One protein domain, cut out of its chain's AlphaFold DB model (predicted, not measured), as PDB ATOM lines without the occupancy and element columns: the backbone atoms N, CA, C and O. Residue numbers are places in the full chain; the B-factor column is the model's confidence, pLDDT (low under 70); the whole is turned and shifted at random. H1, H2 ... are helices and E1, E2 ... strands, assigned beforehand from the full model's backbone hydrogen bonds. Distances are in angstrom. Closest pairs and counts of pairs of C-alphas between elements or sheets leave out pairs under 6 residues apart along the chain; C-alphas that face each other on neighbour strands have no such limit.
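What this domain is: This is residues 41 to 64, 135 to 185 and 196 to 256 of the 260 residues of the protein "Alpha-galactosidase" of Beauveria brongniartii RCEF 3172 (UniProt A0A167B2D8). A small hairpin of two short strands, E1 and E2, with the short helices H3, H6 and H7, makes a head at one end of a bundle of four long helices, H1, H2, H4 and H5. The bundle is up and down, each helix running against the one before it. The printed part has 136 residues, mostly helix, in the order H1 H2 E1 E2 H3 H4 H5 H6 H7; the sheet is antiparallel. It is only just compact, close to loose, with a radius of gyration of the C-alphas of 17.1 A, and elongated, spanning 58 by 33 by 21 A.

Where its parts are: E1 is residues 168 to 170, from C-alpha 168 at (-42.167, 22.974, 42.528), and E2 176 to 178. H3 is 180 to 184, H6 244 to 247, and H7 249 to 255, ending at (-53.968, 23.073, 31.471). H2, 136 to 159, is 33.5 A long; H4, 198 to 220, 32.6 A; H1, 41 to 62, 31.0 A, with a kink of 26 degrees near residue 49; H5, 224 to 242, 26.3 A.

How they stand to each other: In the hairpin E1 and E2, N 169 and O 177 are 2.8 A apart, within hydrogen-bond range. The closest C-alphas of E1 and H6 are Val 169 and Arg 246, 4.5 A; E1 and H3 are near each other. H6 and H7 touch only at the corner, Pro 245 to Arg 252, 4.6 A between C-alphas. H2 touches H4, C-alphas 145 and 207 closest at 5.7 A, at a shallow tilt of 29 degrees, opposite ways. With residues 136 to 146 alone H2 touches H5, C-alphas 139 and 230 closest at 4.6 A. With residues 52 to 60 alone H1 touches H4, C-alphas 56 and 219 closest at 4.5 A. Every O i to N i+4 pair is within range in H3, H4 and H5, against 16 of 18 in H1, 17 of 20 in H2 and 2 of 3 in H7; H6 is too short for one.

The domain as a whole: The C-alphas of Pro 64 and Asp 173, the two farthest apart, are 59.8 A apart. Residues 65 to 134 and 186 to 195 are not printed, with 23.9 A between C-alphas across each cut. Of the links printed whole, none is long. Residues 161 and 182 to 185 are under 70 in pLDDT.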
ATOM      1  N   VAL A  41     -32.234  18.309  36.350       87.62
ATOM      2  CA  VAL A  41     -32.445  17.282  35.322       87.62
ATOM      3  C   VAL A  41     -33.045  17.875  34.052       87.62
ATOM      4  O   VAL A  41     -32.592  17.546  32.959       87.62
ATOM      5  N   GLU A  42     -34.001  18.794  34.174       91.50
ATOM      6  CA  GLU A  42     -34.560  19.494  33.016       91.50
ATOM      7  C   GLU A  42     -33.498  20.336  32.307       91.50
ATOM      8  O   GLU A  42     -33.450  20.347  31.085       91.50
ATOM      9  N   ARG A  43     -32.584  20.981  33.043       92.88
ATOM     10  CA  ARG A  43     -31.449  21.703  32.448       92.88
ATOM     11  C   ARG A  43     -30.523  20.776  31.674       92.88
ATOM     12  O   ARG A  43     -30.070  21.157  30.601       92.88
ATOM     13  N   LEU A  44     -30.248  19.579  32.191       92.25
ATOM     14  CA  LEU A  44     -29.446  18.584  31.476       92.25
ATOM     15  C   LEU A  44     -30.165  18.094  30.212       92.25
ATOM     16  O   LEU A  44     -29.550  18.020  29.152       92.25
ATOM     17  N   ALA A  45     -31.467  17.814  30.311       92.44
ATOM     18  CA  ALA A  45     -32.282  17.371  29.184       92.44
ATOM     19  C   ALA A  45     -32.376  18.447  28.092       92.44
ATOM     20  O   ALA A  45     -32.098  18.171  26.928       92.44
ATOM     21  N   LEU A  46     -32.690  19.690  28.467       95.88
ATOM     22  CA  LEU A  46     -32.720  20.824  27.547       95.88
ATOM     23  C   LEU A  46     -31.321  21.126  26.996       95.88
ATOM     24  O   LEU A  46     -31.187  21.419  25.817       95.88
ATOM     25  N   GLY A  47     -30.265  20.988  27.801       96.75
ATOM     26  CA  GLY A  47     -28.875  21.182  27.377       96.75
ATOM     27  C   GLY A  47     -28.425  20.248  26.249       96.75
ATOM     28  O   GLY A  47     -27.510  20.594  25.502       96.75
ATOM     29  N   LEU A  48     -29.102  19.111  26.060       96.88
ATOM     30  CA  LEU A  48     -28.829  18.179  24.968       96.88
ATOM     31  C   LEU A  48     -29.029  18.819  23.585       96.88
ATOM     32  O   LEU A  48     -28.248  18.561  22.673       96.88
ATOM     33  N   PHE A  49     -30.046  19.667  23.418       97.50
ATOM     34  CA  PHE A  49     -30.369  20.267  22.121       97.50
ATOM     35  C   PHE A  49     -29.276  21.217  21.600       97.50
ATOM     36  O   PHE A  49     -28.777  20.974  20.500       97.50
ATOM     37  N   PRO A  50     -28.835  22.257  22.340       97.50
ATOM     38  CA  PRO A  50     -27.765  23.132  21.888       97.50
ATOM     39  C   PRO A  50     -26.454  22.364  21.775       97.50
ATOM     40  O   PRO A  50     -25.691  22.648  20.863       97.50
ATOM     41  N   LEU A  51     -26.210  21.360  22.626       97.44
ATOM     42  CA  LEU A  51     -25.029  20.510  22.508       97.44
ATOM     43  C   LEU A  51     -24.995  19.778  21.159       97.44
ATOM     44  O   LEU A  51     -23.983  19.836  20.463       97.44
ATOM     45  N   LEU A  52     -26.102  19.145  20.755       97.25
ATOM     46  CA  LEU A  52     -26.215  18.475  19.456       97.25
ATOM     47  C   LEU A  52     -26.091  19.459  18.287       97.25
ATOM     48  O   LEU A  52     -25.418  19.152  17.304       97.25
ATOM     49  N   LEU A  53     -26.704  20.643  18.390       96.81
ATOM     50  CA  LEU A  53     -26.633  21.664  17.340       96.81
ATOM     51  C   LEU A  53     -25.227  22.251  17.191       96.81
ATOM     52  O   LEU A  53     -24.762  22.426  16.063       96.81
ATOM     53  N   ILE A  54     -24.541  22.532  18.303       96.62
ATOM     54  CA  ILE A  54     -23.152  23.005  18.319       96.62
ATOM     55  C   ILE A  54     -22.248  21.927  17.740       96.62
ATOM     56  O   ILE A  54     -21.503  22.206  16.807       96.62
ATOM     57  N   PHE A  55     -22.350  20.693  18.237       96.38
ATOM     58  CA  PHE A  55     -21.550  19.580  17.738       96.38
ATOM     59  C   PHE A  55     -21.755  19.368  16.234       96.38
ATOM     60  O   PHE A  55     -20.780  19.331  15.489       96.38
ATOM     61  N   GLY A  56     -23.004  19.289  15.767       94.75
ATOM     62  CA  GLY A  56     -23.301  19.097  14.347       94.75
ATOM     63  C   GLY A  56     -22.812  20.256  13.477       94.75
ATOM     64  O   GLY A  56     -22.260  20.022  12.406       94.75
ATOM     65  N   SER A  57     -22.933  21.496  13.960       93.69
ATOM     66  CA  SER A  57     -22.441  22.680  13.240       93.69
ATOM     67  C   SER A  57     -20.912  22.733  13.190       93.69
ATOM     68  O   SER A  57     -20.350  23.047  12.146       93.69
ATOM     69  N   LEU A  58     -20.225  22.380  14.281       94.56
ATOM     70  CA  LEU A  58     -18.765  22.256  14.301       94.56
ATOM     71  C   LEU A  58     -18.298  21.136  13.371       94.56
ATOM     72  O   LEU A  58     -17.370  21.339  12.595       94.56
ATOM     73  N   PHE A  59     -18.963  19.980  13.399       93.06
ATOM     74  CA  PHE A  59     -18.657  18.872  12.500       93.06
ATOM     75  C   PHE A  59     -18.795  19.291  11.031       93.06
ATOM     76  O   PHE A  59     -17.890  19.025  10.247       93.06
ATOM     77  N   ALA A  60     -19.868  20.006  10.680       89.81
ATOM     78  CA  ALA A  60     -20.100  20.515   9.327       89.81
ATOM     79  C   ALA A  60     -19.011  21.494   8.841       89.81
ATOM     80  O   ALA A  60     -18.713  21.565   7.650       89.81
ATOM     81  N   LEU A  61     -18.412  22.258   9.760       89.56
ATOM     82  CA  LEU A  61     -17.332  23.202   9.451       89.56
ATOM     83  C   LEU A  61     -15.966  22.515   9.353       89.56
ATOM     84  O   LEU A  61     -15.136  22.899   8.527       89.56
ATOM     85  N   LEU A  62     -15.720  21.522  10.208       91.62
ATOM     86  CA  LEU A  62     -14.423  20.857  10.333       91.62
ATOM     87  C   LEU A  62     -14.246  19.705   9.339       91.62
ATOM     88  O   LEU A  62     -13.122  19.456   8.912       91.62
ATOM     89  N   SER A  63     -15.320  19.003   8.961       89.12
ATOM     90  CA  SER A  63     -15.236  17.867   8.040       89.12
ATOM     91  C   SER A  63     -15.111  18.347   6.582       89.12
ATOM     92  O   SER A  63     -16.029  19.001   6.066       89.12
ATOM     93  N   PRO A  64     -14.005  17.997   5.883       85.19
ATOM     94  CA  PRO A  64     -13.800  18.338   4.476       85.19
ATOM     95  C   PRO A  64     -14.928  17.844   3.566       85.19
ATOM     96  O   PRO A  64     -15.314  18.546   2.632       85.19
ATOM     97  N   SER A 135     -35.510  27.573  11.312       91.38
ATOM     98  CA  SER A 135     -35.422  26.132  11.056       91.38
ATOM     99  C   SER A 135     -36.603  25.400  11.702       91.38
ATOM    100  O   SER A 135     -36.567  25.023  12.877       91.38
ATOM    101  N   GLY A 136     -37.653  25.166  10.912       87.38
ATOM    102  CA  GLY A 136     -38.843  24.430  11.333       87.38
ATOM    103  C   GLY A 136     -38.523  23.002  11.780       87.38
ATOM    104  O   GLY A 136     -39.115  22.514  12.736       87.38
ATOM    105  N   HIS A 137     -37.532  22.347  11.161       88.62
ATOM    106  CA  HIS A 137     -37.081  21.016  11.582       88.62
ATOM    107  C   HIS A 137     -36.452  21.042  12.974       88.62
ATOM    108  O   HIS A 137     -36.816  20.222  13.814       88.62
ATOM    109  N   VAL A 138     -35.549  21.992  13.240       94.19
ATOM    110  CA  VAL A 138     -34.967  22.163  14.579       94.19
ATOM    111  C   VAL A 138     -36.071  22.461  15.588       94.19
ATOM    112  O   VAL A 138     -36.131  21.808  16.625       94.19
ATOM    113  N   PHE A 139     -36.992  23.367  15.251       93.62
ATOM    114  CA  PHE A 139     -38.128  23.702  16.103       93.62
ATOM    115  C   PHE A 139     -38.967  22.467  16.476       93.62
ATOM    116  O   PHE A 139     -39.129  22.159  17.658       93.62
ATOM    117  N   LEU A 140     -39.469  21.731  15.480       91.88
ATOM    118  CA  LEU A 140     -40.378  20.601  15.683       91.88
ATOM    119  C   LEU A 140     -39.689  19.408  16.351       91.88
ATOM    120  O   LEU A 140     -40.289  18.765  17.211       91.88
ATOM    121  N   LEU A 141     -38.437  19.110  15.991       93.19
ATOM    122  CA  LEU A 141     -37.690  18.001  16.588       93.19
ATOM    123  C   LEU A 141     -37.310  18.297  18.038       93.19
ATOM    124  O   LEU A 141     -37.424  17.403  18.878       93.19
ATOM    125  N   THR A 142     -36.916  19.531  18.362       96.88
ATOM    126  CA  THR A 142     -36.675  19.945  19.749       96.88
ATOM    127  C   THR A 142     -37.968  19.911  20.559       96.88
ATOM    128  O   THR A 142     -37.998  19.277  21.614       96.88
ATOM    129  N   LEU A 143     -39.049  20.520  20.060       93.06
ATOM    130  CA  LEU A 143     -40.334  20.568  20.759       93.06
ATOM    131  C   LEU A 143     -40.927  19.165  20.964       93.06
ATOM    132  O   LEU A 143     -41.312  18.818  22.077       93.06
ATOM    133  N   GLY A 144     -40.947  18.333  19.921       91.75
ATOM    134  CA  GLY A 144     -41.449  16.960  19.995       91.75
ATOM    135  C   GLY A 144     -40.606  16.064  20.908       91.75
ATOM    136  O   GLY A 144     -41.153  15.248  21.645       91.75
ATOM    137  N   SER A 145     -39.281  16.241  20.917       95.31
ATOM    138  CA  SER A 145     -38.403  15.525  21.854       95.31
ATOM    139  C   SER A 145     -38.651  15.956  23.297       95.31
ATOM    140  O   SER A 145     -38.773  15.097  24.165       95.31
ATOM    141  N   ALA A 146     -38.772  17.261  23.556       93.94
ATOM    142  CA  ALA A 146     -39.080  17.783  24.883       93.94
ATOM    143  C   ALA A 146     -40.444  17.284  25.383       93.94
ATOM    144  O   ALA A 146     -40.543  16.861  26.532       93.94
ATOM    145  N   LEU A 147     -41.459  17.234  24.514       92.69
ATOM    146  CA  LEU A 147     -42.769  16.669  24.838       92.69
ATOM    147  C   LEU A 147     -42.654  15.202  25.258       92.69
ATOM    148  O   LEU A 147     -43.139  14.833  26.321       92.69
ATOM    149  N   LEU A 148     -41.961  14.360  24.485       90.75
ATOM    150  CA  LEU A 148     -41.758  12.952  24.858       90.75
ATOM    151  C   LEU A 148     -41.000  12.806  26.184       90.75
ATOM    152  O   LEU A 148     -41.318  11.933  26.993       90.75
ATOM    153  N   MET A 149     -40.004  13.661  26.427       90.88
ATOM    154  CA  MET A 149     -39.265  13.662  27.688       90.88
ATOM    155  C   MET A 149     -40.170  14.028  28.877       90.88
ATOM    156  O   MET A 149     -40.121  13.347  29.901       90.88
ATOM    157  N   HIS A 150     -41.007  15.060  28.735       89.19
ATOM    158  CA  HIS A 150     -41.884  15.548  29.799       89.19
ATOM    159  C   HIS A 150     -43.121  14.673  30.029       89.19
ATOM    160  O   HIS A 150     -43.447  14.417  31.180       89.19
ATOM    161  N   GLU A 151     -43.787  14.193  28.978       87.69
ATOM    162  CA  GLU A 151     -45.066  13.469  29.088       87.69
ATOM    163  C   GLU A 151     -44.906  11.953  29.188       87.69
ATOM    164  O   GLU A 151     -45.813  11.259  29.640       87.69
ATOM    165  N   VAL A 152     -43.767  11.406  28.752       84.69
ATOM    166  CA  VAL A 152     -43.567   9.951  28.717       84.69
ATOM    167  C   VAL A 152     -42.434   9.541  29.642       84.69
ATOM    168  O   VAL A 152     -42.654   8.779  30.579       84.69
ATOM    169  N   LEU A 153     -41.219  10.049  29.430       82.25
ATOM    170  CA  LEU A 153     -40.061   9.583  30.202       82.25
ATOM    171  C   LEU A 153     -40.157   9.971  31.676       82.25
ATOM    172  O   LEU A 153     -39.835   9.147  32.531       82.25
ATOM    173  N   TRP A 154     -40.589  11.195  31.984       81.31
ATOM    174  CA  TRP A 154     -40.634  11.666  33.365       81.31
ATOM    175  C   TRP A 154     -41.699  10.953  34.219       81.31
ATOM    176  O   TRP A 154     -41.332  10.426  35.277       81.31
ATOM    177  N   PRO A 155     -42.966  10.812  33.774       80.06
ATOM    178  CA  PRO A 155     -43.954  10.007  34.489       80.06
ATOM    179  C   PRO A 155     -43.518   8.549  34.642       80.06
ATOM    180  O   PRO A 155     -43.617   7.991  35.735       80.06
ATOM    181  N   LEU A 156     -42.942   7.944  33.594       77.44
ATOM    182  CA  LEU A 156     -42.450   6.564  33.657       77.44
ATOM    183  C   LEU A 156     -41.290   6.401  34.644       77.44
ATOM    184  O   LEU A 156     -41.288   5.444  35.415       77.44
ATOM    185  N   ALA A 157     -40.325   7.325  34.667       76.69
ATOM    186  CA  ALA A 157     -39.214   7.293  35.619       76.69
ATOM    187  C   ALA A 157     -39.699   7.453  37.069       76.69
ATOM    188  O   ALA A 157     -39.169   6.801  37.972       76.69
ATOM    189  N   ARG A 158     -40.731   8.276  37.293       76.69
ATOM    190  CA  ARG A 158     -41.389   8.411  38.597       76.69
ATOM    191  C   ARG A 158     -42.130   7.145  39.007       76.69
ATOM    192  O   ARG A 158     -41.925   6.670  40.120       76.69
ATOM    193  N   TRP A 159     -42.957   6.581  38.128       71.06
ATOM    194  CA  TRP A 159     -43.677   5.329  38.395       71.06
ATOM    195  C   TRP A 159     -42.725   4.155  38.608       71.06
ATOM    196  O   TRP A 159     -43.014   3.259  39.396       71.06
ATOM    197  N   ALA A 160     -41.557   4.188  37.965       72.12
ATOM    198  CA  ALA A 160     -40.495   3.220  38.186       72.12
ATOM    199  C   ALA A 160     -39.730   3.390  39.501       72.12
ATOM    200  O   ALA A 160     -38.898   2.547  39.830       72.12
ATOM    201  N   GLY A 161     -39.995   4.460  40.255       69.50
ATOM    202  CA  GLY A 161     -39.252   4.801  41.466       69.50
ATOM    203  C   GLY A 161     -37.803   5.203  41.190       69.50
ATOM    204  O   GLY A 161     -37.005   5.283  42.118       69.50
ATOM    205  N   TRP A 162     -37.439   5.454  39.928       72.44
ATOM    206  CA  TRP A 162     -36.069   5.789  39.536       72.44
ATOM    207  C   TRP A 162     -35.698   7.214  39.930       72.44
ATOM    208  O   TRP A 162     -34.525   7.493  40.173       72.44
ATOM    209  N   ARG A 163     -36.680   8.124  39.982       71.56
ATOM    210  CA  ARG A 163     -36.474   9.514  40.404       71.56
ATOM    211  C   ARG A 163     -37.645  10.063  41.210       71.56
ATOM    212  O   ARG A 163     -38.810   9.793  40.921       71.56
ATOM    213  N   ALA A 164     -37.306  10.871  42.211       73.81
ATOM    214  CA  ALA A 164     -38.268  11.682  42.947       73.81
ATOM    215  C   ALA A 164     -38.720  12.888  42.105       73.81
ATOM    216  O   ALA A 164     -38.037  13.291  41.166       73.81
ATOM    217  N   GLU A 165     -39.881  13.459  42.438       82.25
ATOM    218  CA  GLU A 165     -40.339  14.703  41.812       82.25
ATOM    219  C   GLU A 165     -39.515  15.882  42.349       82.25
ATOM    220  O   GLU A 165     -39.461  16.107  43.558       82.25
ATOM    221  N   GLU A 166     -38.859  16.610  41.445       84.81
ATOM    222  CA  GLU A 166     -37.994  17.757  41.760       84.81
ATOM    223  C   GLU A 166     -38.684  19.098  41.473       84.81
ATOM    224  O   GLU A 166     -38.168  20.149  41.859       84.81
ATOM    225  N   ARG A 167     -39.819  19.092  40.762       87.12
ATOM    226  CA  ARG A 167     -40.530  20.305  40.354       87.12
ATOM    227  C   ARG A 167     -41.340  20.880  41.512       87.12
ATOM    228  O   ARG A 167     -41.940  20.150  42.302       87.12
ATOM    229  N   CYS A 168     -41.394  22.206  41.558       88.06
ATOM    230  CA  CYS A 168     -42.167  22.974  42.528       88.06
ATOM    231  C   CYS A 168     -43.212  23.825  41.815       88.06
ATOM    232  O   CYS A 168     -42.999  24.242  40.674       88.06
ATOM    233  N   VAL A 169     -44.312  24.101  42.507       88.94
ATOM    234  CA  VAL A 169     -45.396  24.968  42.045       88.94
ATOM    235  C   VAL A 169     -45.732  26.022  43.101       88.94
ATOM    236  O   VAL A 169     -45.656  25.757  44.303       88.94
ATOM    237  N   VAL A 170     -46.098  27.220  42.649       89.44
ATOM    238  CA  VAL A 170     -46.633  28.309  43.477       89.44
ATOM    239  C   VAL A 170     -48.131  28.089  43.635       89.44
ATOM    240  O   VAL A 170     -48.844  27.956  42.645       89.44
ATOM    241  N   MET A 171     -48.627  28.022  44.860       86.56
ATOM    242  CA  MET A 171     -50.043  27.858  45.193       86.56
ATOM    243  C   MET A 171     -50.790  29.201  45.129       86.56
ATOM    244  O   MET A 171     -50.179  30.259  45.011       86.56
ATOM    245  N   GLY A 172     -52.127  29.169  45.178       82.38
ATOM    246  CA  GLY A 172     -52.950  30.388  45.124       82.38
ATOM    247  C   GLY A 172     -52.731  31.347  46.302       82.38
ATOM    248  O   GLY A 172     -52.914  32.548  46.154       82.38
ATOM    249  N   ASP A 173     -52.279  30.824  47.442       85.19
ATOM    250  CA  ASP A 173     -51.865  31.569  48.639       85.19
ATOM    251  C   ASP A 173     -50.393  32.033  48.585       85.19
ATOM    252  O   ASP A 173     -49.881  32.606  49.545       85.19
ATOM    253  N   GLY A 174     -49.688  31.773  47.477       82.69
ATOM    254  CA  GLY A 174     -48.264  32.057  47.308       82.69
ATOM    255  C   GLY A 174     -47.325  31.010  47.916       82.69
ATOM    256  O   GLY A 174     -46.108  31.131  47.761       82.69
ATOM    257  N   ALA A 175     -47.837  29.961  48.571       85.56
ATOM    258  CA  ALA A 175     -46.999  28.910  49.141       85.56
ATOM    259  C   ALA A 175     -46.309  28.079  48.046       85.56
ATOM    260  O   ALA A 175     -46.896  27.776  47.009       85.56
ATOM    261  N   LEU A 176     -45.069  27.649  48.285       85.00
ATOM    262  CA  LEU A 176     -44.358  26.731  47.393       85.00
ATOM    263  C   LEU A 176     -44.596  25.283  47.824       85.00
ATOM    264  O   LEU A 176     -44.278  24.910  48.954       85.00
ATOM    265  N   LYS A 177     -45.111  24.453  46.914       84.62
ATOM    266  CA  LYS A 177     -45.309  23.015  47.142       84.62
ATOM    267  C   LYS A 177     -44.608  22.184  46.074       84.62
ATOM    268  O   LYS A 177     -44.444  22.618  44.937       84.62
ATOM    269  N   GLY A 178     -44.199  20.972  46.449       83.38
ATOM    270  CA  GLY A 178     -43.731  19.984  45.481       83.38
ATOM    271  C   GLY A 178     -44.866  19.630  44.526       83.38
ATOM    272  O   GLY A 178     -46.001  19.427  44.956       83.38
ATOM    273  N   ALA A 179     -44.567  19.539  43.237       82.06
ATOM    274  CA  ALA A 179     -45.583  19.341  42.211       82.06
ATOM    275  C   ALA A 179     -46.287  17.967  42.323       82.06
ATOM    276  O   ALA A 179     -47.386  17.779  41.817       82.06
ATOM    277  N   SER A 180     -45.707  17.032  43.086       75.44
ATOM    278  CA  SER A 180     -46.325  15.751  43.437       75.44
ATOM    279  C   SER A 180     -47.583  15.867  44.299       75.44
ATOM    280  O   SER A 180     -48.321  14.892  44.377       75.44
ATOM    281  N   VAL A 181     -47.817  16.999  44.973       70.94
ATOM    282  CA  VAL A 181     -49.046  17.215  45.757       70.94
ATOM    283  C   VAL A 181     -50.272  17.177  44.841       70.94
ATOM    284  O   VAL A 181     -51.256  16.543  45.188       70.94
ATOM    285  N   GLU A 182     -50.162  17.740  43.637       66.69
ATOM    286  CA  GLU A 182     -51.222  17.707  42.618       66.69
ATOM    287  C   GLU A 182     -51.440  16.284  42.058       66.69
ATOM    288  O   GLU A 182     -52.553  15.899  41.711       66.69
ATOM    289  N   ALA A 183     -50.378  15.470  42.012       60.50
ATOM    290  CA  ALA A 183     -50.435  14.079  41.545       60.50
ATOM    291  C   ALA A 183     -51.047  13.122  42.581       60.50
ATOM    292  O   ALA A 183     -51.620  12.090  42.235       60.50
ATOM    293  N   ALA A 184     -50.861  13.418  43.872       54.50
ATOM    294  CA  ALA A 184     -51.317  12.564  44.966       54.50
ATOM    295  C   ALA A 184     -52.849  12.514  45.047       54.50
ATOM    296  O   ALA A 184     -53.395  11.448  45.331       54.50
ATOM    297  N   ASP A 185     -53.526  13.613  44.702       50.62
ATOM    298  CA  ASP A 185     -54.990  13.667  44.632       50.62
ATOM    299  C   ASP A 185     -55.560  12.779  43.508       50.62
ATOM    300  O   ASP A 185     -56.684  12.294  43.608       50.62
ATOM    301  N   LEU A 196     -41.194  -1.042  31.861       70.88
ATOM    302  CA  LEU A 196     -41.298  -0.150  30.710       70.88
ATOM    303  C   LEU A 196     -42.056  -0.907  29.611       70.88
ATOM    304  O   LEU A 196     -41.476  -1.729  28.894       70.88
ATOM    305  N   GLY A 197     -43.368  -0.685  29.541       76.56
ATOM    306  CA  GLY A 197     -44.244  -1.341  28.580       76.56
ATOM    307  C   GLY A 197     -43.805  -1.054  27.145       76.56
ATOM    308  O   GLY A 197     -42.984  -0.168  26.889       76.56
ATOM    309  N   TYR A 198     -44.367  -1.783  26.180       80.81
ATOM    310  CA  TYR A 198     -44.042  -1.597  24.761       80.81
ATOM    311  C   TYR A 198     -44.177  -0.136  24.302       80.81
ATOM    312  O   TYR A 198     -43.334   0.336  23.545       80.81
ATOM    313  N   ALA A 199     -45.154   0.605  24.838       77.44
ATOM    314  CA  ALA A 199     -45.326   2.034  24.579       77.44
ATOM    315  C   ALA A 199     -44.125   2.885  25.034       77.44
ATOM    316  O   ALA A 199     -43.664   3.746  24.290       77.44
ATOM    317  N   GLY A 200     -43.566   2.614  26.217       81.50
ATOM    318  CA  GLY A 200     -42.395   3.333  26.720       81.50
ATOM    319  C   GLY A 200     -41.132   3.028  25.909       81.50
ATOM    320  O   GLY A 200     -40.374   3.934  25.577       81.50
ATOM    321  N   LYS A 201     -40.937   1.763  25.509       84.38
ATOM    322  CA  LYS A 201     -39.838   1.371  24.605       84.38
ATOM    323  C   LYS A 201     -39.972   2.034  23.235       84.38
ATOM    324  O   LYS A 201     -38.986   2.527  22.695       84.38
ATOM    325  N   PHE A 202     -41.190   2.077  22.700       85.69
ATOM    326  CA  PHE A 202     -41.489   2.768  21.451       85.69
ATOM    327  C   PHE A 202     -41.188   4.269  21.559       85.69
ATOM    328  O   PHE A 202     -40.467   4.795  20.718       85.69
ATOM    329  N   ALA A 203     -41.640   4.939  22.623       85.75
ATOM    330  CA  ALA A 203     -41.370   6.358  22.851       85.75
ATOM    331  C   ALA A 203     -39.868   6.665  22.977       85.75
ATOM    332  O   ALA A 203     -39.406   7.654  22.414       85.75
ATOM    333  N   LEU A 204     -39.087   5.801  23.640       89.56
ATOM    334  CA  LEU A 204     -37.624   5.921  23.673       89.56
ATOM    335  C   LEU A 204     -36.996   5.764  22.284       89.56
ATOM    336  O   LEU A 204     -36.085   6.514  21.941       89.56
ATOM    337  N   GLY A 205     -37.492   4.824  21.476       90.38
ATOM    338  CA  GLY A 205     -37.056   4.656  20.090       90.38
ATOM    339  C   GLY A 205     -37.345   5.894  19.237       90.38
ATOM    340  O   GLY A 205     -36.459   6.378  18.536       90.38
ATOM    341  N   VAL A 206     -38.553   6.452  19.348       88.56
ATOM    342  CA  VAL A 206     -38.952   7.693  18.662       88.56
ATOM    343  C   VAL A 206     -38.106   8.876  19.131       88.56
ATOM    344  O   VAL A 206     -37.636   9.653  18.305       88.56
ATOM    345  N   LEU A 207     -37.854   8.999  20.435       93.19
ATOM    346  CA  LEU A 207     -36.999  10.048  20.983       93.19
ATOM    347  C   LEU A 207     -35.565   9.941  20.451       93.19
ATOM    348  O   LEU A 207     -35.003  10.933  19.994       93.19
ATOM    349  N   GLY A 208     -34.983   8.740  20.469       94.19
ATOM    350  CA  GLY A 208     -33.653   8.494  19.913       94.19
ATOM    351  C   GLY A 208     -33.583   8.849  18.428       94.19
ATOM    352  O   GLY A 208     -32.642   9.517  17.998       94.19
ATOM    353  N   LEU A 209     -34.613   8.481  17.661       92.50
ATOM    354  CA  LEU A 209     -34.717   8.843  16.253       92.50
ATOM    355  C   LEU A 209     -34.815  10.362  16.063       92.50
ATOM    356  O   LEU A 209     -34.095  10.905  15.231       92.50
ATOM    357  N   ASN A 210     -35.634  11.061  16.854       93.00
ATOM    358  CA  ASN A 210     -35.765  12.518  16.785       93.00
ATOM    359  C   ASN A 210     -34.440  13.229  17.078       93.00
ATOM    360  O   ASN A 210     -34.068  14.151  16.355       93.00
ATOM    361  N   LEU A 211     -33.707  12.794  18.106       95.94
ATOM    362  CA  LEU A 211     -32.406  13.365  18.465       95.94
ATOM    363  C   LEU A 211     -31.355  13.104  17.383       95.94
ATOM    364  O   LEU A 211     -30.579  13.994  17.034       95.94
ATOM    365  N   TRP A 212     -31.357  11.905  16.807       94.31
ATOM    366  CA  TRP A 212     -30.491  11.575  15.684       94.31
ATOM    367  C   TRP A 212     -30.833  12.406  14.437       94.31
ATOM    368  O   TRP A 212     -29.941  12.948  13.787       94.31
ATOM    369  N   MET A 213     -32.117  12.593  14.132       92.94
ATOM    370  CA  MET A 213     -32.563  13.463  13.042       92.94
ATOM    371  C   MET A 213     -32.196  14.929  13.284       92.94
ATOM    372  O   MET A 213     -31.808  15.623  12.343       92.94
ATOM    373  N   LEU A 214     -32.270  15.400  14.530       95.44
ATOM    374  CA  LEU A 214     -31.842  16.745  14.908       95.44
ATOM    375  C   LEU A 214     -30.340  16.922  14.660       95.44
ATOM    376  O   LEU A 214     -29.929  17.934  14.095       95.44
ATOM    377  N   LEU A 215     -29.531  15.914  14.995       95.44
ATOM    378  CA  LEU A 215     -28.102  15.899  14.687       95.44
ATOM    379  C   LEU A 215     -27.838  15.920  13.172       95.44
ATOM    380  O   LEU A 215     -27.031  16.720  12.707       95.44
ATOM    381  N   MET A 216     -28.532  15.091  12.385       92.31
ATOM    382  CA  MET A 216     -28.397  15.108  10.919       92.31
ATOM    383  C   MET A 216     -28.799  16.469  10.334       92.31
ATOM    384  O   MET A 216     -28.133  16.976   9.433       92.31
ATOM    385  N   THR A 217     -29.845  17.091  10.883       91.00
ATOM    386  CA  THR A 217     -30.271  18.451  10.520       91.00
ATOM    387  C   THR A 217     -29.172  19.461  10.825       91.00
ATOM    388  O   THR A 217     -28.866  20.297   9.985       91.00
ATOM    389  N   ALA A 218     -28.525  19.352  11.986       93.75
ATOM    390  CA  ALA A 218     -27.428  20.230  12.376       93.75
ATOM    391  C   ALA A 218     -26.188  20.094  11.480       93.75
ATOM    392  O   ALA A 218     -25.502  21.093  11.267       93.75
ATOM    393  N   ILE A 219     -25.901  18.895  10.966       92.56
ATOM    394  CA  ILE A 219     -24.730  18.643  10.113       92.56
ATOM    395  C   ILE A 219     -24.978  19.099   8.673       92.56
ATOM    396  O   ILE A 219     -24.143  19.785   8.095       92.56
ATOM    397  N   TYR A 220     -26.106  18.707   8.079       88.50
ATOM    398  CA  TYR A 220     -26.282  18.805   6.626       88.50
ATOM    399  C   TYR A 220     -27.165  19.957   6.172       88.50
ATOM    400  O   TYR A 220     -27.091  20.333   5.012       88.50
ATOM    401  N   PHE A 221     -28.015  20.507   7.034       87.12
ATOM    402  CA  PHE A 221     -29.035  21.464   6.620       87.12
ATOM    403  C   PHE A 221     -28.967  22.736   7.460       87.12
ATOM    404  O   PHE A 221     -28.420  22.734   8.560       87.12
ATOM    405  N   HIS A 222     -29.580  23.803   6.946       86.75
ATOM    406  CA  HIS A 222     -29.730  25.103   7.598       86.75
ATOM    407  C   HIS A 222     -28.431  25.841   7.948       86.75
ATOM    408  O   HIS A 222     -27.388  25.268   8.283       86.75
ATOM    409  N   THR A 223     -28.513  27.165   7.951       88.50
ATOM    410  CA  THR A 223     -27.437  28.001   8.489       88.50
ATOM    411  C   THR A 223     -27.421  27.959  10.021       88.50
ATOM    412  O   THR A 223     -28.389  27.559  10.674       88.50
ATOM    413  N   TRP A 224     -26.309  28.384  10.629       87.31
ATOM    414  CA  TRP A 224     -26.214  28.506  12.090       87.31
ATOM    415  C   TRP A 224     -27.331  29.388  12.675       87.31
ATOM    416  O   TRP A 224     -27.932  29.041  13.693       87.31
ATOM    417  N   PHE A 225     -27.657  30.497  12.007       90.81
ATOM    418  CA  PHE A 225     -28.667  31.443  12.481       90.81
ATOM    419  C   PHE A 225     -30.096  30.872  12.417       90.81
ATOM    420  O   PHE A 225     -30.882  31.036  13.353       90.81
ATOM    421  N   GLU A 226     -30.427  30.120  11.368       92.75
ATOM    422  CA  GLU A 226     -31.712  29.411  11.246       92.75
ATOM    423  C   GLU A 226     -31.885  28.345  12.338       92.75
ATOM    424  O   GLU A 226     -32.968  28.209  12.912       92.75
ATOM    425  N   LYS A 227     -30.809  27.616  12.678       94.12
ATOM    426  CA  LYS A 227     -30.803  26.640  13.784       94.12
ATOM    427  C   LYS A 227     -31.022  27.331  15.126       94.12
ATOM    428  O   LYS A 227     -31.845  26.876  15.918       94.12
ATOM    429  N   PHE A 228     -30.316  28.436  15.372       94.44
ATOM    430  CA  PHE A 228     -30.438  29.216  16.604       94.44
ATOM    431  C   PHE A 228     -31.865  29.734  16.810       94.44
ATOM    432  O   PHE A 228     -32.454  29.536  17.869       94.44
ATOM    433  N   THR A 229     -32.442  30.357  15.789       93.81
ATOM    434  CA  THR A 229     -33.802  30.912  15.851       93.81
ATOM    435  C   THR A 229     -34.879  29.828  15.955       93.81
ATOM    436  O   THR A 229     -35.846  30.003  16.697       93.81
ATOM    437  N   GLY A 230     -34.691  28.674  15.300       94.19
ATOM    438  CA  GLY A 230     -35.542  27.495  15.483       94.19
ATOM    439  C   GLY A 230     -35.495  26.953  16.918       94.19
ATOM    440  O   GLY A 230     -36.543  26.731  17.527       94.19
ATOM    441  N   LEU A 231     -34.293  26.818  17.494       96.75
ATOM    442  CA  LEU A 231     -34.099  26.394  18.885       96.75
ATOM    443  C   LEU A 231     -34.724  27.390  19.868       96.75
ATOM    444  O   LEU A 231     -35.435  26.991  20.786       96.75
ATOM    445  N   PHE A 232     -34.483  28.684  19.665       96.50
ATOM    446  CA  PHE A 232     -35.014  29.747  20.514       96.50
ATOM    447  C   PHE A 232     -36.547  29.740  20.531       96.50
ATOM    448  O   PHE A 232     -37.159  29.773  21.597       96.50
ATOM    449  N   THR A 233     -37.169  29.600  19.359       94.44
ATOM    450  CA  THR A 233     -38.629  29.490  19.234       94.44
ATOM    451  C   THR A 233     -39.156  28.247  19.956       94.44
ATOM    452  O   THR A 233     -40.156  28.325  20.671       94.44
ATOM    453  N   ALA A 234     -38.459  27.109  19.844       95.62
ATOM    454  CA  ALA A 234     -38.829  25.893  20.570       95.62
ATOM    455  C   ALA A 234     -38.735  26.101  22.083       95.62
ATOM    456  O   ALA A 234     -39.618  25.674  22.817       95.62
ATOM    457  N   TYR A 235     -37.704  26.794  22.558       97.31
ATOM    458  CA  TYR A 235     -37.510  27.061  23.982       97.31
ATOM    459  C   TYR A 235     -38.572  27.979  24.558       97.31
ATOM    460  O   TYR A 235     -39.021  27.727  25.672       97.31
ATOM    461  N   ILE A 236     -39.030  28.980  23.804       95.38
ATOM    462  CA  ILE A 236     -40.189  29.785  24.203       95.38
ATOM    463  C   ILE A 236     -41.417  28.886  24.359       95.38
ATOM    464  O   ILE A 236     -42.064  28.921  25.403       95.38
ATOM    465  N   ALA A 237     -41.716  28.048  23.361       93.00
ATOM    466  CA  ALA A 237     -42.869  27.151  23.413       93.00
ATOM    467  C   ALA A 237     -42.789  26.181  24.605       93.00
ATOM    468  O   ALA A 237     -43.749  26.048  25.362       93.00
ATOM    469  N   ILE A 238     -41.626  25.563  24.824       94.31
ATOM    470  CA  ILE A 238     -41.382  24.678  25.966       94.31
ATOM    471  C   ILE A 238     -41.545  25.456  27.280       94.31
ATOM    472  O   ILE A 238     -42.204  24.961  28.189       94.31
ATOM    473  N   TYR A 239     -40.987  26.668  27.391       94.12
ATOM    474  CA  TYR A 239     -41.104  27.496  28.591       94.12
ATOM    475  C   TYR A 239     -42.569  27.786  28.934       94.12
ATOM    476  O   TYR A 239     -43.018  27.551  30.057       94.12
ATOM    477  N   VAL A 240     -43.334  28.232  27.938       91.12
ATOM    478  CA  VAL A 240     -44.757  28.555  28.078       91.12
ATOM    479  C   VAL A 240     -45.572  27.338  28.504       91.12
ATOM    480  O   VAL A 240     -46.376  27.448  29.423       91.12
ATOM    481  N   VAL A 241     -45.354  26.178  27.886       90.06
ATOM    482  CA  VAL A 241     -46.148  24.974  28.169       90.06
ATOM    483  C   VAL A 241     -45.741  24.327  29.493       90.06
ATOM    484  O   VAL A 241     -46.598  24.009  30.308       90.06
ATOM    485  N   TYR A 242     -44.444  24.148  29.741       90.56
ATOM    486  CA  TYR A 242     -43.961  23.299  30.834       90.56
ATOM    487  C   TYR A 242     -43.561  24.052  32.100       90.56
ATOM    488  O   TYR A 242     -43.476  23.425  33.160       90.56
ATOM    489  N   PHE A 243     -43.299  25.360  32.024       92.75
ATOM    490  CA  PHE A 243     -42.760  26.138  33.145       92.75
ATOM    491  C   PHE A 243     -43.727  27.206  33.647       92.75
ATOM    492  O   PHE A 243     -43.913  27.304  34.856       92.75
ATOM    493  N   VAL A 244     -44.407  27.946  32.767       92.12
ATOM    494  CA  VAL A 244     -45.368  28.989  33.186       92.12
ATOM    495  C   VAL A 244     -46.482  28.461  34.106       92.12
ATOM    496  O   VAL A 244     -46.749  29.108  35.124       92.12
ATOM    497  N   PRO A 245     -47.084  27.273  33.879       90.19
ATOM    498  CA  PRO A 245     -48.102  26.735  34.790       90.19
ATOM    499  C   PRO A 245     -47.593  26.504  36.216       90.19
ATOM    500  O   PRO A 245     -48.378  26.449  37.157       90.19
ATOM    501  N   ARG A 246     -46.275  26.407  36.420       90.19
ATOM    502  CA  ARG A 246     -45.701  26.194  37.753       90.19
ATOM    503  C   ARG A 246     -45.854  27.410  38.650       90.19
ATOM    504  O   ARG A 246     -45.910  27.254  39.863       90.19
ATOM    505  N   PHE A 247     -45.904  28.612  38.087       91.19
ATOM    506  CA  PHE A 247     -45.952  29.853  38.862       91.19
ATOM    507  C   PHE A 247     -47.140  30.754  38.522       91.19
ATOM    508  O   PHE A 247     -47.310  31.793  39.153       91.19
ATOM    509  N   VAL A 248     -47.988  30.346  37.575       91.12
ATOM    510  CA  VAL A 248     -49.258  31.009  37.264       91.12
ATOM    511  C   VAL A 248     -50.412  30.060  37.616       91.12
ATOM    512  O   VAL A 248     -50.814  29.247  36.780       91.12
ATOM    513  N   PRO A 249     -50.981  30.143  38.839       87.31
ATOM    514  CA  PRO A 249     -52.041  29.237  39.284       87.31
ATOM    515  C   PRO A 249     -53.265  29.212  38.362       87.31
ATOM    516  O   PRO A 249     -53.808  28.142  38.117       87.31
ATOM    517  N   ALA A 250     -53.657  30.364  37.806       83.25
ATOM    518  CA  ALA A 250     -54.782  30.461  36.875       83.25
ATOM    519  C   ALA A 250     -54.556  29.642  35.593       83.25
ATOM    520  O   ALA A 250     -55.462  28.964  35.120       83.25
ATOM    521  N   LEU A 251     -53.332  29.647  35.054       77.50
ATOM    522  CA  LEU A 251     -52.996  28.847  33.878       77.50
ATOM    523  C   LEU A 251     -52.982  27.353  34.220       77.50
ATOM    524  O   LEU A 251     -53.529  26.546  33.474       77.50
ATOM    525  N   ARG A 252     -52.429  26.987  35.381       85.62
ATOM    526  CA  ARG A 252     -52.447  25.603  35.879       85.62
ATOM    527  C   ARG A 252     -53.862  25.049  36.046       85.62
ATOM    528  O   ARG A 252     -54.067  23.870  35.803       85.62
ATOM    529  N   GLN A 253     -54.843  25.869  36.419       75.69
ATOM    530  CA  GLN A 253     -56.242  25.425  36.493       75.69
ATOM    531  C   GLN A 253     -56.830  25.062  35.121       75.69
ATOM    532  O   GLN A 253     -57.737  24.240  35.052       75.69
ATOM    533  N   LEU A 254     -56.315  25.651  34.037       75.25
ATOM    534  CA  LEU A 254     -56.789  25.395  32.675       75.25
ATOM    535  C   LEU A 254     -56.105  24.185  32.035       75.25
ATOM    536  O   LEU A 254     -56.768  23.388  31.377       75.25
ATOM    537  N   ILE A 255     -54.782  24.069  32.193       76.56
ATOM    538  CA  ILE A 255     -53.968  23.073  31.471       76.56
ATOM    539  C   ILE A 255     -53.314  22.018  32.373       76.56
ATOM    540  O   ILE A 255     -52.611  21.141  31.879       76.56
ATOM    541  N   GLY A 256     -53.541  22.083  33.685       80.69
ATOM    542  CA  GLY A 256     -52.913  21.204  34.668       80.69
ATOM    543  C   GLY A 256     -51.433  21.518  34.893       80.69
ATOM    544  O   GLY A 256     -50.956  22.629  34.631       80.69
TER     545      GLY A 256